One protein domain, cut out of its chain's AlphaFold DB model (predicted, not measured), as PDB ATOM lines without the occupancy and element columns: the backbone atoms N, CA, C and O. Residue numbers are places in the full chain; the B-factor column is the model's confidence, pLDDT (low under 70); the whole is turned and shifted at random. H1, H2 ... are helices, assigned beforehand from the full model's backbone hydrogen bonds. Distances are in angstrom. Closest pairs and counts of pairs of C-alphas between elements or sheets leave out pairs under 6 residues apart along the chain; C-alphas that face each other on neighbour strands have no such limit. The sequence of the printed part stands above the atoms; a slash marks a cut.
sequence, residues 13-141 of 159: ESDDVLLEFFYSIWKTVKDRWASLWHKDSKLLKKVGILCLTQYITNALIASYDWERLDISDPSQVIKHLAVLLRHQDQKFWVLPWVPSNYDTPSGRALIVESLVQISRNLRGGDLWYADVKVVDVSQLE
ATOM      1  N   GLU A  13     -77.578  -1.388 -20.434       88.69
ATOM      2  CA  GLU A  13     -77.382   0.007 -20.008       88.69
ATOM      3  C   GLU A  13     -78.529   0.500 -19.110       88.69
ATOM      4  O   GLU A  13     -78.348   1.438 -18.338       88.69
ATOM      5  N   SER A  14     -79.701  -0.139 -19.189       92.00
ATOM      6  CA  SER A  14     -80.809   0.087 -18.263       92.00
ATOM      7  C   SER A  14     -80.632  -0.766 -17.005       92.00
ATOM      8  O   SER A  14     -80.597  -1.998 -17.080       92.00
ATOM      9  N   ASP A  15     -80.573  -0.112 -15.844       90.31
ATOM     10  CA  ASP A  15     -80.511  -0.796 -14.547       90.31
ATOM     11  C   ASP A  15     -81.742  -1.687 -14.309       90.31
ATOM     12  O   ASP A  15     -81.601  -2.787 -13.773       90.31
ATOM     13  N   ASP A  16     -82.925  -1.264 -14.763       91.44
ATOM     14  CA  ASP A  16     -84.161  -2.045 -14.645       91.44
ATOM     15  C   ASP A  16     -84.067  -3.356 -15.435       91.44
ATOM     16  O   ASP A  16     -84.307  -4.430 -14.881       91.44
ATOM     17  N   VAL A  17     -83.621  -3.293 -16.696       91.31
ATOM     18  CA  VAL A  17     -83.416  -4.486 -17.536       91.31
ATOM     19  C   VAL A  17     -82.344  -5.395 -16.935       91.31
ATOM     20  O   VAL A  17     -82.502  -6.615 -16.900       91.31
ATOM     21  N   LEU A  18     -81.249  -4.824 -16.426       92.12
ATOM     22  CA  LEU A  18     -80.181  -5.590 -15.785       92.12
ATOM     23  C   LEU A  18     -80.679  -6.334 -14.535       92.12
ATOM     24  O   LEU A  18     -80.344  -7.510 -14.335       92.12
ATOM     25  N   LEU A  19     -81.456  -5.656 -13.687       92.75
ATOM     26  CA  LEU A  19     -82.061  -6.243 -12.494       92.75
ATOM     27  C   LEU A  19     -83.057  -7.333 -12.874       92.75
ATOM     28  O   LEU A  19     -82.979  -8.439 -12.337       92.75
ATOM     29  N   GLU A  20     -83.950  -7.060 -13.820       93.56
ATOM     30  CA  GLU A  20     -84.959  -8.011 -14.272       93.56
ATOM     31  C   GLU A  20     -84.333  -9.253 -14.917       93.56
ATOM     32  O   GLU A  20     -84.746 -10.377 -14.622       93.56
ATOM     33  N   PHE A  21     -83.264  -9.087 -15.699       94.38
ATOM     34  CA  PHE A  21     -82.473 -10.191 -16.237       94.38
ATOM     35  C   PHE A  21     -81.857 -11.039 -15.115       94.38
ATOM     36  O   PHE A  21     -82.005 -12.265 -15.094       94.38
ATOM     37  N   PHE A  22     -81.212 -10.403 -14.131       94.25
ATOM     38  CA  PHE A  22     -80.624 -11.109 -12.992       94.25
ATOM     39  C   PHE A  22     -81.682 -11.855 -12.161       94.25
ATOM     40  O   PHE A  22     -81.478 -13.019 -11.800       94.25
ATOM     41  N   TYR A  23     -82.822 -11.222 -11.880       94.50
ATOM     42  CA  TYR A  23     -83.918 -11.851 -11.145       94.50
ATOM     43  C   TYR A  23     -84.557 -12.992 -11.930       94.50
ATOM     44  O   TYR A  23     -84.824 -14.042 -11.345       94.50
ATOM     45  N   SER A  24     -84.737 -12.837 -13.242       95.31
ATOM     46  CA  SER A  24     -85.244 -13.896 -14.120       95.31
ATOM     47  C   SER A  24     -84.345 -15.127 -14.074       95.31
ATOM     48  O   SER A  24     -84.845 -16.253 -13.968       95.31
ATOM     49  N   ILE A  25     -83.022 -14.922 -14.050       96.00
ATOM     50  CA  ILE A  25     -82.061 -16.008 -13.863       96.00
ATOM     51  C   ILE A  25     -82.308 -16.727 -12.539       96.00
ATOM     52  O   ILE A  25     -82.616 -17.920 -12.510       96.00
ATOM     53  N   TRP A  26     -82.190 -16.010 -11.428       96.56
ATOM     54  CA  TRP A  26     -82.155 -16.645 -10.112       96.56
ATOM     55  C   TRP A  26     -83.508 -17.163  -9.634       96.56
ATOM     56  O   TRP A  26     -83.544 -18.162  -8.914       96.56
ATOM     57  N   LYS A  27     -84.616 -16.563 -10.080       95.88
ATOM     58  CA  LYS A  27     -85.964 -17.100  -9.865       95.88
ATOM     59  C   LYS A  27     -86.121 -18.453 -10.556       95.88
ATOM     60  O   LYS A  27     -86.474 -19.426  -9.904       95.88
ATOM     61  N   THR A  28     -85.746 -18.554 -11.831       96.62
ATOM     62  CA  THR A  28     -85.861 -19.813 -12.587       96.62
ATOM     63  C   THR A  28     -84.948 -20.906 -12.024       96.62
ATOM     64  O   THR A  28     -85.353 -22.065 -11.931       96.62
ATOM     65  N   VAL A  29     -83.722 -20.561 -11.608       97.12
ATOM     66  CA  VAL A  29     -82.814 -21.523 -10.956       97.12
ATOM     67  C   VAL A  29     -83.407 -22.008  -9.627       97.12
ATOM     68  O   VAL A  29     -83.374 -23.211  -9.365       97.12
ATOM     69  N   LYS A  30     -83.994 -21.111  -8.818       96.38
ATOM     70  CA  LYS A  30     -84.682 -21.471  -7.568       96.38
ATOM     71  C   LYS A  30     -85.838 -22.427  -7.816       96.38
ATOM     72  O   LYS A  30     -85.929 -23.451  -7.147       96.38
ATOM     73  N   ASP A  31     -86.691 -22.097  -8.777       95.38
ATOM     74  CA  ASP A  31     -87.878 -22.889  -9.095       95.38
ATOM     75  C   ASP A  31     -87.483 -24.289  -9.593       95.38
ATOM     76  O   ASP A  31     -88.130 -25.281  -9.262       95.38
ATOM     77  N   ARG A  32     -86.374 -24.397 -10.339       95.81
ATOM     78  CA  ARG A  32     -85.878 -25.673 -10.872       95.81
ATOM     79  C   ARG A  32     -85.132 -26.525  -9.842       95.81
ATOM     80  O   ARG A  32     -85.247 -27.749  -9.886       95.81
ATOM     81  N   TRP A  33     -84.349 -25.911  -8.961       95.94
ATOM     82  CA  TRP A  33     -83.470 -26.594  -8.005       95.94
ATOM     83  C   TRP A  33     -83.739 -26.152  -6.566       95.94
ATOM     84  O   TRP A  33     -82.815 -25.858  -5.808       95.94
ATOM     85  N   ALA A  34     -85.013 -26.128  -6.170       95.69
ATOM     86  CA  ALA A  34     -85.441 -25.689  -4.840       95.69
ATOM     87  C   ALA A  34     -84.762 -26.463  -3.691       95.69
ATOM     88  O   ALA A  34     -84.512 -25.904  -2.626       95.69
ATOM     89  N   SER A  35     -84.395 -27.727  -3.917       94.00
ATOM     90  CA  SER A  35     -83.626 -28.559  -2.980       94.00
ATOM     91  C   SER A  35     -82.250 -27.981  -2.630       94.00
ATOM     92  O   SER A  35     -81.730 -28.273  -1.559       94.00
ATOM     93  N   LEU A  36     -81.667 -27.145  -3.497       95.69
ATOM     94  CA  LEU A  36     -80.385 -26.475  -3.281       95.69
ATOM     95  C   LEU A  36     -80.535 -25.130  -2.548       95.69
ATOM     96  O   LEU A  36     -79.533 -24.448  -2.335       95.69
ATOM     97  N   TRP A  37     -81.749 -24.718  -2.159       95.31
ATOM     98  CA  TRP A  37     -82.007 -23.439  -1.481       95.31
ATOM     99  C   TRP A  37     -81.851 -23.527   0.045       95.31
ATOM    100  O   TRP A  37     -82.772 -23.263   0.813       95.31
ATOM    101  N   HIS A  38     -80.650 -23.890   0.497       93.44
ATOM    102  CA  HIS A  38     -80.287 -23.960   1.915       93.44
ATOM    103  C   HIS A  38     -78.901 -23.352   2.172       93.44
ATOM    104  O   HIS A  38     -78.090 -23.202   1.258       93.44
ATOM    105  N   LYS A  39     -78.614 -23.010   3.435       90.12
ATOM    106  CA  LYS A  39     -77.410 -22.253   3.844       90.12
ATOM    107  C   LYS A  39     -76.077 -22.894   3.424       90.12
ATOM    108  O   LYS A  39     -75.120 -22.186   3.128       90.12
ATOM    109  N   ASP A  40     -76.025 -24.224   3.381       89.44
ATOM    110  CA  ASP A  40     -74.799 -24.988   3.106       89.44
ATOM    111  C   ASP A  40     -74.602 -25.288   1.610       89.44
ATOM    112  O   ASP A  40     -73.611 -25.903   1.212       89.44
ATOM    113  N   SER A  41     -75.536 -24.840   0.769       92.75
ATOM    114  CA  SER A  41     -75.529 -25.085  -0.668       92.75
ATOM    115  C   SER A  41     -74.329 -24.444  -1.348       92.75
ATOM    116  O   SER A  41     -74.105 -23.234  -1.269       92.75
ATOM    117  N   LYS A  42     -73.573 -25.252  -2.093       92.88
ATOM    118  CA  LYS A  42     -72.436 -24.764  -2.877       92.88
ATOM    119  C   LYS A  42     -72.863 -23.813  -3.995       92.88
ATOM    120  O   LYS A  42     -72.125 -22.880  -4.308       92.88
ATOM    121  N   LEU A  43     -74.060 -24.020  -4.547       95.69
ATOM    122  CA  LEU A  43     -74.666 -23.134  -5.538       95.69
ATOM    123  C   LEU A  43     -74.828 -21.709  -4.991       95.69
ATOM    124  O   LEU A  43     -74.540 -20.748  -5.699       95.69
ATOM    125  N   LEU A  44     -75.253 -21.581  -3.730       95.62
ATOM    126  CA  LEU A  44     -75.529 -20.291  -3.090       95.62
ATOM    127  C   LEU A  44     -74.290 -19.623  -2.477       95.62
ATOM    128  O   LEU A  44     -74.364 -18.481  -2.021       95.62
ATOM    129  N   LYS A  45     -73.126 -20.285  -2.488       93.69
ATOM    130  CA  LYS A  45     -71.852 -19.634  -2.155       93.69
ATOM    131  C   LYS A  45     -71.446 -18.674  -3.273       93.69
ATOM    132  O   LYS A  45     -71.785 -18.877  -4.437       93.69
ATOM    133  N   LYS A  46     -70.638 -17.662  -2.933       92.56
ATOM    134  CA  LYS A  46     -70.141 -16.635  -3.871       92.56
ATOM    135  C   LYS A  46     -69.631 -17.232  -5.186       92.56
ATOM    136  O   LYS A  46     -70.040 -16.786  -6.254       92.56
ATOM    137  N   VAL A  47     -68.770 -18.248  -5.106       93.62
ATOM    138  CA  VAL A  47     -68.211 -18.921  -6.285       93.62
ATOM    139  C   VAL A  47     -69.297 -19.542  -7.171       93.62
ATOM    140  O   VAL A  47     -69.251 -19.367  -8.387       93.62
ATOM    141  N   GLY A  48     -70.304 -20.197  -6.583       95.19
ATOM    142  CA  GLY A  48     -71.401 -20.828  -7.315       95.19
ATOM    143  C   GLY A  48     -72.293 -19.805  -8.009       95.19
ATOM    144  O   GLY A  48     -72.548 -19.931  -9.207       95.19
ATOM    145  N   ILE A  49     -72.652 -18.730  -7.297       95.44
ATOM    146  CA  ILE A  49     -73.426 -17.613  -7.849       95.44
ATOM    147  C   ILE A  49     -72.705 -16.989  -9.041       95.44
ATOM    148  O   ILE A  49     -73.308 -16.796 -10.098       95.44
ATOM    149  N   LEU A  50     -71.411 -16.695  -8.899       95.12
ATOM    150  CA  LEU A  50     -70.627 -16.087  -9.972       95.12
ATOM    151  C   LEU A  50     -70.539 -16.999 -11.198       95.12
ATOM    152  O   LEU A  50     -70.826 -16.547 -12.304       95.12
ATOM    153  N   CYS A  51     -70.185 -18.272 -11.008       96.88
ATOM    154  CA  CYS A  51     -69.946 -19.182 -12.127       96.88
ATOM    155  C   CYS A  51     -71.237 -19.555 -12.860       96.88
ATOM    156  O   CYS A  51     -71.247 -19.563 -14.089       96.88
ATOM    157  N   LEU A  52     -72.336 -19.818 -12.139       97.50
ATOM    158  CA  LEU A  52     -73.608 -20.123 -12.793       97.50
ATOM    159  C   LEU A  52     -74.162 -18.896 -13.524       97.50
ATOM    160  O   LEU A  52     -74.595 -19.021 -14.669       97.50
ATOM    161  N   THR A  53     -74.093 -17.709 -12.905       97.25
ATOM    162  CA  THR A  53     -74.497 -16.460 -13.573       97.25
ATOM    163  C   THR A  53     -73.685 -16.256 -14.847       97.25
ATOM    164  O   THR A  53     -74.267 -15.962 -15.886       97.25
ATOM    165  N   GLN A  54     -72.364 -16.444 -14.794       97.50
ATOM    166  CA  GLN A  54     -71.486 -16.317 -15.956       97.50
ATOM    167  C   GLN A  54     -71.844 -17.317 -17.060       97.50
ATOM    168  O   GLN A  54     -72.037 -16.911 -18.201       97.50
ATOM    169  N   TYR A  55     -71.986 -18.602 -16.729       98.00
ATOM    170  CA  TYR A  55     -72.365 -19.634 -17.696       98.00
ATOM    171  C   TYR A  55     -73.694 -19.311 -18.397       98.00
ATOM    172  O   TYR A  55     -73.763 -19.329 -19.627       98.00
ATOM    173  N   ILE A  56     -74.732 -18.974 -17.624       97.69
ATOM    174  CA  ILE A  56     -76.055 -18.633 -18.161       97.69
ATOM    175  C   ILE A  56     -75.974 -17.374 -19.022       97.69
ATOM    176  O   ILE A  56     -76.474 -17.371 -20.142       97.69
ATOM    177  N   THR A  57     -75.318 -16.323 -18.523       97.44
ATOM    178  CA  THR A  57     -75.179 -15.053 -19.247       97.44
ATOM    179  C   THR A  57     -74.494 -15.278 -20.589       97.44
ATOM    180  O   THR A  57     -75.016 -14.836 -21.602       97.44
ATOM    181  N   ASN A  58     -73.398 -16.042 -20.630       97.38
ATOM    182  CA  ASN A  58     -72.684 -16.330 -21.875       97.38
ATOM    183  C   ASN A  58     -73.568 -17.055 -22.894       97.38
ATOM    184  O   ASN A  58     -73.536 -16.738 -24.079       97.38
ATOM    185  N   ALA A  59     -74.374 -18.018 -22.443       96.81
ATOM    186  CA  ALA A  59     -75.266 -18.762 -23.324       96.81
ATOM    187  C   ALA A  59     -76.444 -17.913 -23.841       96.81
ATOM    188  O   ALA A  59     -76.835 -18.034 -25.005       96.81
ATOM    189  N   LEU A  60     -77.004 -17.045 -22.992       96.75
ATOM    190  CA  LEU A  60     -78.080 -16.133 -23.381       96.75
ATOM    191  C   LEU A  60     -77.567 -15.027 -24.308       96.75
ATOM    192  O   LEU A  60     -78.201 -14.772 -25.325       96.75
ATOM    193  N   ILE A  61     -76.400 -14.439 -24.030       96.12
ATOM    194  CA  ILE A  61     -75.795 -13.434 -24.913       96.12
ATOM    195  C   ILE A  61     -75.428 -14.028 -26.264       96.12
ATOM    196  O   ILE A  61     -75.780 -13.446 -27.278       96.12
ATOM    197  N   ALA A  62     -74.874 -15.241 -26.306       95.69
ATOM    198  CA  ALA A  62     -74.688 -15.918 -27.583       95.69
ATOM    199  C   ALA A  62     -76.017 -16.049 -28.352       95.69
ATOM    200  O   ALA A  62     -76.054 -15.841 -29.557       95.69
ATOM    201  N   SER A  63     -77.129 -16.358 -27.677       96.31
ATOM    202  CA  SER A  63     -78.445 -16.445 -28.335       96.31
ATOM    203  C   SER A  63     -78.954 -15.082 -28.823       96.31
ATOM    204  O   SER A  63     -79.562 -15.016 -29.890       96.31
ATOM    205  N   TYR A  64     -78.685 -14.015 -28.073       95.75
ATOM    206  CA  TYR A  64     -78.972 -12.633 -28.461       95.75
ATOM    207  C   TYR A  64     -78.169 -12.200 -29.691       95.75
ATOM    208  O   TYR A  64     -78.750 -11.675 -30.634       95.75
ATOM    209  N   ASP A  65     -76.866 -12.489 -29.724       95.00
ATOM    210  CA  ASP A  65     -75.975 -12.129 -30.835       95.00
ATOM    211  C   ASP A  65     -76.386 -12.804 -32.154       95.00
ATOM    212  O   ASP A  65     -76.147 -12.274 -33.235       95.00
ATOM    213  N   TRP A  66     -77.033 -13.972 -32.067       96.00
ATOM    214  CA  TRP A  66     -77.623 -14.680 -33.208       96.00
ATOM    215  C   TRP A  66     -79.079 -14.280 -33.502       96.00
ATOM    216  O   TRP A  66     -79.748 -14.983 -34.259       96.00
ATOM    217  N   GLU A  67     -79.582 -13.207 -32.884       94.69
ATOM    218  CA  GLU A  67     -80.952 -12.690 -33.031       94.69
ATOM    219  C   GLU A  67     -82.046 -13.720 -32.674       94.69
ATOM    220  O   GLU A  67     -83.165 -13.684 -33.181       94.69
ATOM    221  N   ARG A  68     -81.737 -14.674 -31.782       94.50
ATOM    222  CA  ARG A  68     -82.669 -15.739 -31.347       94.50
ATOM    223  C   ARG A  68     -83.379 -15.434 -30.033       94.50
ATOM    224  O   ARG A  68     -84.289 -16.166 -29.646       94.50
ATOM    225  N   LEU A  69     -82.927 -14.406 -29.327       95.06
ATOM    226  CA  LEU A  69     -83.410 -14.023 -28.011       95.06
ATOM    227  C   LEU A  69     -83.420 -12.501 -27.897       95.06
ATOM    228  O   LEU A  69     -82.373 -11.875 -28.035       95.06
ATOM    229  N   ASP A  70     -84.566 -11.930 -27.543       93.44
ATOM    230  CA  ASP A  70     -84.611 -10.592 -26.962       93.44
ATOM    231  C   ASP A  70     -84.345 -10.685 -25.452       93.44
ATOM    232  O   ASP A  70     -85.147 -11.229 -24.694       93.44
ATOM    233  N   ILE A  71     -83.197 -10.173 -25.005       93.25
ATOM    234  CA  ILE A  71     -82.802 -10.200 -23.587       93.25
ATOM    235  C   ILE A  71     -83.561  -9.191 -22.725       93.25
ATOM    236  O   ILE A  71     -83.501  -9.291 -21.501       93.25
ATOM    237  N   SER A  72     -84.244  -8.226 -23.350       91.50
ATOM    238  CA  SER A  72     -85.121  -7.284 -22.657       91.50
ATOM    239  C   SER A  72     -86.526  -7.846 -22.430       91.50
ATOM    240  O   SER A  72     -87.277  -7.268 -21.653       91.50
ATOM    241  N   ASP A  73     -86.861  -8.991 -23.043       92.25
ATOM    242  CA  ASP A  73     -88.096  -9.735 -22.797       92.25
ATOM    243  C   ASP A  73     -87.863 -10.834 -21.735       92.25
ATOM    244  O   ASP A  73     -87.290 -11.898 -22.028       92.25
ATOM    245  N   PRO A  74     -88.362 -10.653 -20.497       90.75
ATOM    246  CA  PRO A  74     -88.178 -11.618 -19.413       90.75
ATOM    247  C   PRO A  74     -88.775 -12.988 -19.741       90.75
ATOM    248  O   PRO A  74     -88.239 -14.025 -19.341       90.75
ATOM    249  N   SER A  75     -89.870 -13.027 -20.505       93.69
ATOM    250  CA  SER A  75     -90.534 -14.278 -20.872       93.69
ATOM    251  C   SER A  75     -89.661 -15.114 -21.805       93.69
ATOM    252  O   SER A  75     -89.620 -16.343 -21.680       93.69
ATOM    253  N   GLN A  76     -88.938 -14.478 -22.728       95.00
ATOM    254  CA  GLN A  76     -87.988 -15.175 -23.598       95.00
ATOM    255  C   GLN A  76     -86.742 -15.632 -22.840       95.00
ATOM    256  O   GLN A  76     -86.299 -16.769 -23.049       95.00
ATOM    257  N   VAL A  77     -86.222 -14.802 -21.930       95.56
ATOM    258  CA  VAL A  77     -85.096 -15.154 -21.050       95.56
ATOM    259  C   VAL A  77     -85.429 -16.396 -20.220       95.56
ATOM    260  O   VAL A  77     -84.659 -17.358 -20.220       95.56
ATOM    261  N   ILE A  78     -86.602 -16.429 -19.576       96.00
ATOM    262  CA  ILE A  78     -87.057 -17.570 -18.765       96.00
ATOM    263  C   ILE A  78     -87.161 -18.846 -19.617       96.00
ATOM    264  O   ILE A  78     -86.679 -19.905 -19.204       96.00
ATOM    265  N   LYS A  79     -87.736 -18.765 -20.825       95.50
ATOM    266  CA  LYS A  79     -87.851 -19.917 -21.743       95.50
ATOM    267  C   LYS A  79     -86.483 -20.479 -22.136       95.50
ATOM    268  O   LYS A  79     -86.281 -21.695 -22.069       95.50
ATOM    269  N   HIS A  80     -85.540 -19.616 -22.512       96.31
ATOM    270  CA  HIS A  80     -84.185 -20.031 -22.878       96.31
ATOM    271  C   HIS A  80     -83.435 -20.617 -21.684       96.31
ATOM    272  O   HIS A  80     -82.808 -21.671 -21.794       96.31
ATOM    273  N   LEU A  81     -83.559 -19.995 -20.514       96.25
ATOM    274  CA  LEU A  81     -82.944 -20.498 -19.297       96.25
ATOM    275  C   LEU A  81     -83.485 -21.872 -18.893       96.25
ATOM    276  O   LEU A  81     -82.706 -22.755 -18.533       96.25
ATOM    277  N   ALA A  82     -84.792 -22.108 -19.017       95.69
ATOM    278  CA  ALA A  82     -85.364 -23.430 -18.782       95.69
ATOM    279  C   ALA A  82     -84.733 -24.495 -19.699       95.69
ATOM    280  O   ALA A  82     -84.493 -25.618 -19.258       95.69
ATOM    281  N   VAL A  83     -84.414 -24.156 -20.955       94.62
ATOM    282  CA  VAL A  83     -83.700 -25.056 -21.881       94.62
ATOM    283  C   VAL A  83     -82.265 -25.310 -21.420       94.62
ATOM    284  O   VAL A  83     -81.814 -26.456 -21.449       94.62
ATOM    285  N   LEU A  84     -81.552 -24.277 -20.964       96.06
ATOM    286  CA  LEU A  84     -80.190 -24.418 -20.440       96.06
ATOM    287  C   LEU A  84     -80.157 -25.337 -19.216       96.06
ATOM    288  O   LEU A  84     -79.364 -26.275 -19.177       96.06
ATOM    289  N   LEU A  85     -81.063 -25.129 -18.256       96.50
ATOM    290  CA  LEU A  85     -81.125 -25.915 -17.020       96.50
ATOM    291  C   LEU A  85     -81.592 -27.363 -17.233       96.50
ATOM    292  O   LEU A  85     -81.304 -28.213 -16.392       96.50
ATOM    293  N   ARG A  86     -82.281 -27.682 -18.341       95.31
ATOM    294  CA  ARG A  86     -82.556 -29.083 -18.726       95.31
ATOM    295  C   ARG A  86     -81.288 -29.850 -19.100       95.31
ATOM    296  O   ARG A  86     -81.261 -31.063 -18.949       95.31
ATOM    297  N   HIS A  87     -80.251 -29.149 -19.548       96.56
ATOM    298  CA  HIS A  87     -78.944 -29.718 -19.877       96.56
ATOM    299  C   HIS A  87     -77.930 -29.423 -18.769       96.56
ATOM    300  O   HIS A  87     -76.773 -29.116 -19.032       96.56
ATOM    301  N   GLN A  88     -78.377 -29.470 -17.521       97.38
ATOM    302  CA  GLN A  88     -77.544 -29.362 -16.331       97.38
ATOM    303  C   GLN A  88     -78.010 -30.409 -15.319       97.38
ATOM    304  O   GLN A  88     -79.188 -30.768 -15.296       97.38
ATOM    305  N   ASP A  89     -77.107 -30.877 -14.456       94.88
ATOM    306  CA  ASP A  89     -77.449 -31.790 -13.361       94.88
ATOM    307  C   ASP A  89     -77.146 -31.126 -12.012       94.88
ATOM    308  O   ASP A  89     -76.026 -30.690 -11.741       94.88
ATOM    309  N   GLN A  90     -78.159 -31.060 -11.145       94.56
ATOM    310  CA  GLN A  90     -78.041 -30.451  -9.820       94.56
ATOM    311  C   GLN A  90     -77.010 -31.152  -8.919       94.56
ATOM    312  O   GLN A  90     -76.473 -30.518  -8.010       94.56
ATOM    313  N   LYS A  91     -76.685 -32.429  -9.181       92.31
ATOM    314  CA  LYS A  91     -75.677 -33.192  -8.422       92.31
ATOM    315  C   LYS A  91     -74.295 -32.551  -8.470       92.31
ATOM    316  O   LYS A  91     -73.544 -32.685  -7.505       92.31
ATOM    317  N   PHE A  92     -73.987 -31.788  -9.521       94.69
ATOM    318  CA  PHE A  92     -72.761 -30.993  -9.613       94.69
ATOM    319  C   PHE A  92     -72.554 -30.070  -8.401       94.69
ATOM    320  O   PHE A  92     -71.427 -29.867  -7.945       94.69
ATOM    321  N   TRP A  93     -73.643 -29.523  -7.858       94.50
ATOM    322  CA  TRP A  93     -73.613 -28.599  -6.725       94.50
ATOM    323  C   TRP A  93     -73.575 -29.305  -5.366       94.50
ATOM    324  O   TRP A  93     -73.246 -28.668  -4.366       94.50
ATOM    325  N   VAL A  94     -73.882 -30.603  -5.331       91.06
ATOM    326  CA  VAL A  94     -73.946 -31.415  -4.107       91.06
ATOM    327  C   VAL A  94     -72.641 -32.171  -3.879       91.06
ATOM    328  O   VAL A  94     -72.129 -32.190  -2.762       91.06
ATOM    329  N   LEU A  95     -72.081 -32.770  -4.933       89.06
ATOM    330  CA  LEU A  95     -70.853 -33.558  -4.834       89.06
ATOM    331  C   LEU A  95     -69.656 -32.696  -4.439       89.06
ATOM    332  O   LEU A  95     -69.604 -31.533  -4.842       89.06
ATOM    333  N   PRO A  96     -68.666 -33.223  -3.699       86.81
ATOM    334  CA  PRO A  96     -67.416 -32.517  -3.431       86.81
ATOM    335  C   PRO A  96     -66.741 -32.045  -4.726       86.81
ATOM    336  O   PRO A  96     -66.778 -32.744  -5.738       86.81
ATOM    337  N   TRP A  97     -66.143 -30.845  -4.697       90.50
ATOM    338  CA  TRP A  97     -65.271 -30.417  -5.794       90.50
ATOM    339  C   TRP A  97     -63.803 -30.579  -5.411       90.50
ATOM    340  O   TRP A  97     -63.433 -30.235  -4.285       90.50
ATOM    341  N   VAL A  98     -62.983 -31.060  -6.344       84.25
ATOM    342  CA  VAL A  98     -61.566 -31.368  -6.113       84.25
ATOM    343  C   VAL A  98     -60.709 -30.765  -7.233       84.25
ATOM    344  O   VAL A  98     -60.954 -31.068  -8.400       84.25
ATOM    345  N   PRO A  99     -59.692 -29.935  -6.914       80.94
ATOM    346  CA  PRO A  99     -59.276 -29.465  -5.582       80.94
ATOM    347  C   PRO A  99     -60.190 -28.361  -5.021       80.94
ATOM    348  O   PRO A  99     -60.783 -27.610  -5.770       80.94
ATOM    349  N   SER A 100     -60.259 -28.172  -3.703       71.25
ATOM    350  CA  SER A 100     -61.276 -27.328  -3.039       71.25
ATOM    351  C   SER A 100     -61.156 -25.796  -3.207       71.25
ATOM    352  O   SER A 100     -62.049 -25.074  -2.755       71.25
ATOM    353  N   ASN A 101     -60.108 -25.267  -3.853       78.62
ATOM    354  CA  ASN A 101     -59.887 -23.818  -3.992       78.62
ATOM    355  C   ASN A 101     -60.322 -23.263  -5.362       78.62
ATOM    356  O   ASN A 101     -59.507 -23.128  -6.277       78.62
ATOM    357  N   TYR A 102     -61.595 -22.871  -5.478       87.88
ATOM    358  CA  TYR A 102     -62.148 -22.293  -6.712       87.88
ATOM    359  C   TYR A 102     -62.471 -20.794  -6.648       87.88
ATOM    360  O   TYR A 102     -63.005 -20.241  -7.608       87.88
ATOM    361  N   ASP A 103     -62.122 -20.100  -5.563       84.69
ATOM    362  CA  ASP A 103     -62.354 -18.649  -5.440       84.69
ATOM    363  C   ASP A 103     -61.342 -17.794  -6.232       84.69
ATOM    364  O   ASP A 103     -61.416 -16.560  -6.251       84.69
ATOM    365  N   THR A 104     -60.432 -18.429  -6.970       91.50
ATOM    366  CA  THR A 104     -59.505 -17.775  -7.902       91.50
ATOM    367  C   THR A 104     -60.132 -17.607  -9.296       91.50
ATOM    368  O   THR A 104     -61.058 -18.341  -9.647       91.50
ATOM    369  N   PRO A 105     -59.653 -16.663 -10.134       91.00
ATOM    370  CA  PRO A 105     -60.103 -16.554 -11.525       91.00
ATOM    371  C   PRO A 105     -59.981 -17.871 -12.305       91.00
ATOM    372  O   PRO A 105     -60.945 -18.287 -12.942       91.00
ATOM    373  N   SER A 106     -58.843 -18.561 -12.186       90.88
ATOM    374  CA  SER A 106     -58.608 -19.854 -12.841       90.88
ATOM    375  C   SER A 106     -59.532 -20.949 -12.304       90.88
ATOM    376  O   SER A 106     -60.055 -21.750 -13.072       90.88
ATOM    377  N   GLY A 107     -59.797 -20.957 -10.995       92.81
ATOM    378  CA  GLY A 107     -60.752 -21.880 -10.389       92.81
ATOM    379  C   GLY A 107     -62.178 -21.670 -10.908       92.81
ATOM    380  O   GLY A 107     -62.843 -22.620 -11.317       92.81
ATOM    381  N   ARG A 108     -62.634 -20.417 -10.981       94.31
ATOM    382  CA  ARG A 108     -63.941 -20.092 -11.571       94.31
ATOM    383  C   ARG A 108     -64.030 -20.485 -13.044       94.31
ATOM    384  O   ARG A 108     -65.064 -21.003 -13.455       94.31
ATOM    385  N   ALA A 109     -62.958 -20.295 -13.815       94.31
ATOM    386  CA  ALA A 109     -62.907 -20.734 -15.207       94.31
ATOM    387  C   ALA A 109     -63.145 -22.249 -15.331       94.31
ATOM    388  O   ALA A 109     -63.992 -22.658 -16.119       94.31
ATOM    389  N   LEU A 110     -62.517 -23.068 -14.478       94.94
ATOM    390  CA  LEU A 110     -62.738 -24.522 -14.456       94.94
ATOM    391  C   LEU A 110     -64.186 -24.912 -14.132       94.94
ATOM    392  O   LEU A 110     -64.709 -25.869 -14.706       94.94
ATOM    393  N   ILE A 111     -64.857 -24.185 -13.231       95.75
ATOM    394  CA  ILE A 111     -66.280 -24.421 -12.934       95.75
ATOM    395  C   ILE A 111     -67.135 -24.084 -14.155       95.75
ATOM    396  O   ILE A 111     -68.000 -24.872 -14.527       95.75
ATOM    397  N   VAL A 112     -66.902 -22.936 -14.796       97.06
ATOM    398  CA  VAL A 112     -67.657 -22.531 -15.991       97.06
ATOM    399  C   VAL A 112     -67.428 -23.515 -17.144       97.06
ATOM    400  O   VAL A 112     -68.396 -23.940 -17.773       97.06
ATOM    401  N   GLU A 113     -66.186 -23.944 -17.381       96.88
ATOM    402  CA  GLU A 113     -65.851 -25.009 -18.339       96.88
ATOM    403  C   GLU A 113     -66.593 -26.310 -18.020       96.88
ATOM    404  O   GLU A 113     -67.156 -26.938 -18.914       96.88
ATOM    405  N   SER A 114     -66.655 -26.682 -16.740       96.81
ATOM    406  CA  SER A 114     -67.385 -27.867 -16.286       96.81
ATOM    407  C   SER A 114     -68.883 -27.754 -16.568       96.81
ATOM    408  O   SER A 114     -69.465 -28.697 -17.092       96.81
ATOM    409  N   LEU A 115     -69.510 -26.601 -16.315       97.75
ATOM    410  CA  LEU A 115     -70.921 -26.365 -16.658       97.75
ATOM    411  C   LEU A 115     -71.165 -26.482 -18.172       97.75
ATOM    412  O   LEU A 115     -72.170 -27.054 -18.600       97.75
ATOM    413  N   VAL A 116     -70.236 -25.991 -18.999       97.88
ATOM    414  CA  VAL A 116     -70.294 -26.176 -20.458       97.88
ATOM    415  C   VAL A 116     -70.182 -27.656 -20.829       97.88
ATOM    416  O   VAL A 116     -70.965 -28.122 -21.661       97.88
ATOM    417  N   GLN A 117     -69.258 -28.396 -20.211       97.94
ATOM    418  CA  GLN A 117     -69.059 -29.820 -20.479       97.94
ATOM    419  C   GLN A 117     -70.288 -30.648 -20.088       97.94
ATOM    420  O   GLN A 117     -70.790 -31.400 -20.917       97.94
ATOM    421  N   ILE A 118     -70.857 -30.419 -18.901       97.62
ATOM    422  CA  ILE A 118     -72.110 -31.049 -18.447       97.62
ATOM    423  C   ILE A 118     -73.220 -30.852 -19.483       97.62
ATOM    424  O   ILE A 118     -73.920 -31.794 -19.855       97.62
ATOM    425  N   SER A 119     -73.349 -29.629 -19.999       97.50
ATOM    426  CA  SER A 119     -74.337 -29.299 -21.024       97.50
ATOM    427  C   SER A 119     -74.120 -30.038 -22.338       97.50
ATOM    428  O   SER A 119     -75.088 -30.430 -22.989       97.50
ATOM    429  N   ARG A 120     -72.863 -30.238 -22.745       97.31
ATOM    430  CA  ARG A 120     -72.517 -31.014 -23.942       97.31
ATOM    431  C   ARG A 120     -72.830 -32.491 -23.747       97.31
ATOM    432  O   ARG A 120     -73.539 -33.036 -24.584       97.31
ATOM    433  N   ASN A 121     -72.401 -33.071 -22.628       97.44
ATOM    434  CA  ASN A 121     -72.648 -34.471 -22.288       97.44
ATOM    435  C   ASN A 121     -74.146 -34.783 -22.318       97.44
ATOM    436  O   ASN A 121     -74.598 -35.656 -23.051       97.44
ATOM    437  N   LEU A 122     -74.948 -33.992 -21.598       96.69
ATOM    438  CA  LEU A 122     -76.389 -34.222 -21.505       96.69
ATOM    439  C   LEU A 122     -77.121 -34.019 -22.837       96.69
ATOM    440  O   LEU A 122     -78.120 -34.690 -23.080       96.69
ATOM    441  N   ARG A 123     -76.638 -33.132 -23.719       95.50
ATOM    442  CA  ARG A 123     -77.161 -33.022 -25.094       95.50
ATOM    443  C   ARG A 123     -76.754 -34.202 -25.976       95.50
ATOM    444  O   ARG A 123     -77.526 -34.576 -26.852       95.50
ATOM    445  N   GLY A 124     -75.556 -34.746 -25.768       94.44
ATOM    446  CA  GLY A 124     -75.025 -35.904 -26.489       94.44
ATOM    447  C   GLY A 124     -75.602 -37.245 -26.027       94.44
ATOM    448  O   GLY A 124     -75.447 -38.239 -26.725       94.44
ATOM    449  N   GLY A 125     -76.304 -37.269 -24.890       93.94
ATOM    450  CA  GLY A 125     -76.813 -38.499 -24.279       93.94
ATOM    451  C   GLY A 125     -75.804 -39.206 -23.368       93.94
ATOM    452  O   GLY A 125     -76.067 -40.328 -22.938       93.94
ATOM    453  N   ASP A 126     -74.688 -38.554 -23.046       94.44
ATOM    454  CA  ASP A 126     -73.647 -39.073 -22.163       94.44
ATOM    455  C   ASP A 126     -73.962 -38.834 -20.678       94.44
ATOM    456  O   ASP A 126     -74.851 -38.067 -20.288       94.44
ATOM    457  N   LEU A 127     -73.170 -39.475 -19.817       93.69
ATOM    458  CA  LEU A 127     -73.182 -39.223 -18.380       93.69
ATOM    459  C   LEU A 127     -72.790 -37.769 -18.098       93.69
ATOM    460  O   LEU A 127     -71.772 -37.281 -18.582       93.69
ATOM    461  N   TRP A 128     -73.562 -37.082 -17.252       94.69
ATOM    462  CA  TRP A 128     -73.361 -35.656 -16.973       94.69
ATOM    463  C   TRP A 128     -71.933 -35.326 -16.505       94.69
ATOM    464  O   TRP A 128     -71.419 -34.262 -16.832       94.69
ATOM    465  N   TYR A 129     -71.293 -36.247 -15.781       93.75
ATOM    466  CA  TYR A 129     -69.969 -36.086 -15.179       93.75
ATOM    467  C   TYR A 129     -68.799 -36.511 -16.080       93.75
ATOM    468  O   TYR A 129     -67.650 -36.384 -15.658       93.75
ATOM    469  N   ALA A 130     -69.053 -37.016 -17.292       92.38
ATOM    470  CA  ALA A 130     -67.987 -37.391 -18.221       92.38
ATOM    471  C   ALA A 130     -67.070 -36.186 -18.512       92.38
ATOM    472  O   ALA A 130     -67.549 -35.091 -18.808       92.38
ATOM    473  N   ASP A 131     -65.755 -36.360 -18.365       91.19
ATOM    474  CA  ASP A 131     -64.741 -35.310 -18.561       91.19
ATOM    475  C   ASP A 131     -64.935 -34.026 -17.720       91.19
ATOM    476  O   ASP A 131     -64.355 -32.972 -18.004       91.19
ATOM    477  N   VAL A 132     -65.729 -34.090 -16.644       92.81
ATOM    478  CA  VAL A 132     -65.934 -32.965 -15.722       92.81
ATOM    479  C   VAL A 132     -64.795 -32.915 -14.706       92.81
ATOM    480  O   VAL A 132     -64.756 -33.672 -13.741       92.81
ATOM    481  N   LYS A 133     -63.877 -31.962 -14.893       85.50
ATOM    482  CA  LYS A 133     -62.612 -31.862 -14.140       85.50
ATOM    483  C   LYS A 133     -62.756 -31.581 -12.644       85.50
ATOM    484  O   LYS A 133     -61.823 -31.832 -11.893       85.50
ATOM    485  N   VAL A 134     -63.860 -30.963 -12.227       89.31
ATOM    486  CA  VAL A 134     -64.000 -30.441 -10.858       89.31
ATOM    487  C   VAL A 134     -64.721 -31.391  -9.914       89.31
ATOM    488  O   VAL A 134     -64.752 -31.114  -8.723       89.31
ATOM    489  N   VAL A 135     -65.325 -32.474 -10.404       86.81
ATOM    490  CA  VAL A 135     -66.112 -33.399  -9.578       86.81
ATOM    491  C   VAL A 135     -65.307 -34.660  -9.306       86.81
ATOM    492  O   VAL A 135     -64.773 -35.271 -10.226       86.81
ATOM    493  N   ASP A 136     -65.280 -35.083  -8.046       81.50
ATOM    494  CA  ASP A 136     -64.802 -36.416  -7.687       81.50
ATOM    495  C   ASP A 136     -65.902 -37.454  -7.955       81.50
ATOM    496  O   ASP A 136     -66.847 -37.612  -7.180       81.50
ATOM    497  N   VAL A 137     -65.790 -38.137  -9.095       78.50
ATOM    498  CA  VAL A 137     -66.777 -39.119  -9.568       78.50
ATOM    499  C   VAL A 137     -66.782 -40.412  -8.755       78.50
ATOM    500  O   VAL A 137     -67.787 -41.117  -8.771       78.50
ATOM    501  N   SER A 138     -65.721 -40.701  -7.989       77.62
ATOM    502  CA  SER A 138     -65.675 -41.882  -7.111       77.62
ATOM    503  C   SER A 138     -66.735 -41.823  -6.002       77.62
ATOM    504  O   SER A 138     -67.200 -42.848  -5.514       77.62
ATOM    505  N   GLN A 139     -67.187 -40.614  -5.657       72.19
ATOM    506  CA  GLN A 139     -68.226 -40.366  -4.656       72.19
ATOM    507  C   GLN A 139     -69.650 -40.562  -5.189       72.19
ATOM    508  O   GLN A 139     -70.610 -40.455  -4.431       72.19
ATOM    509  N   LEU A 140     -69.829 -40.818  -6.489       72.00
ATOM    510  CA  LEU A 140     -71.156 -41.105  -7.029       72.00
ATOM    511  C   LEU A 140     -71.672 -42.435  -6.469       72.00
ATOM    512  O   LEU A 140     -72.770 -42.478  -5.921       72.00
ATOM    513  N   GLU A 141     -70.859 -43.490  -6.499       61.94
ATOM    514  CA  GLU A 141     -71.237 -44.849  -6.069       61.94
ATOM    515  C   GLU A 141     -71.588 -44.955  -4.574       61.94
ATOM    516  O   GLU A 141     -72.299 -45.872  -4.166       61.94
TER     517      GLU A 141
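This is residues 13 to 141 of the 159 residues of an uncharacterized protein of Candidatus Thiomargarita nelsonii (UniProt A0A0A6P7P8). Helix H2 runs through the middle of a body of crossed helices, with H1 and H3 side by side across one side of it and H5 crossing it on the other side. The short H4 lies in the loop path from H3 to H5, and after H5 residues 125 to 135 fold back beside that helix before the printed part runs on to Glu 141. The printed part has 129 residues with five named helices, in the order H1, H2, H3, H4, H5, and no named strand; the class is all helix. The whole is compact, with a radius of gyration of the C-alphas of 14.8 A and spans of 44 by 33 by 28 A.

H1 is residues 15 to 32, 25.7 A from first to last C-alpha, and begins with C-alpha 15 at (-80.511, -0.796, -14.547). H2 is residues 46 to 65, 28.0 A long, with C-alpha 46 at (-70.141, -16.635, -3.871). H3 is residues 74 to 86, 18.4 A long. H4 is the four residues 91 to 94, 5.0 A long. H5 is residues 105 to 124, 28.7 A long, and ends with C-alpha 124 at (-75.025, -35.904, -26.489).

H1 and H3 touch, closest at the C-alphas of Ser 24 and Ile 78, 6.2 A apart. They run the same way at a steep tilt of 37 degrees, only just past shallow. H1 and H2 are close but not clearly touching, with the C-alphas of Ile 25 and Thr 53 closest at 7.6 A. With residues 56 to 60 alone, H2 touches H3, closest at the C-alphas of Ile 56 and Leu 81, 7.2 A apart; the two run opposite ways at a steep tilt of 66 degrees. Residues 47 to 55 of H2 touch residues 108 to 116 of H5, and the C-alphas of Cys 51 and Val 112 are closest at 5.6 A. H2 and H5 run the same way at a steep tilt of 57 degrees. H3 and H5 are close but not clearly touching, about perpendicular at 79 degrees, with the C-alphas of Leu 84 and Ser 119 closest at 7.6 A. H4 touches no helix; it is only just apart from H2, 8.1 A at the closest. In H1, H2, H3 and H5 every O i to N i+4 pair is within hydrogen-bond range, while H4 is too short for such a pair.

The two C-alphas farthest apart are those of Ser 14 and Glu 141, at 47.5 A. The printed part has no cut. The link from H1 to H2, residues 33 to 45, is long; the link from H3 to H4 is tight. Residues 125 to 141 hold no named element. The mean pLDDT of the printed part is 92.9, and one residue, Glu 141, is under 70.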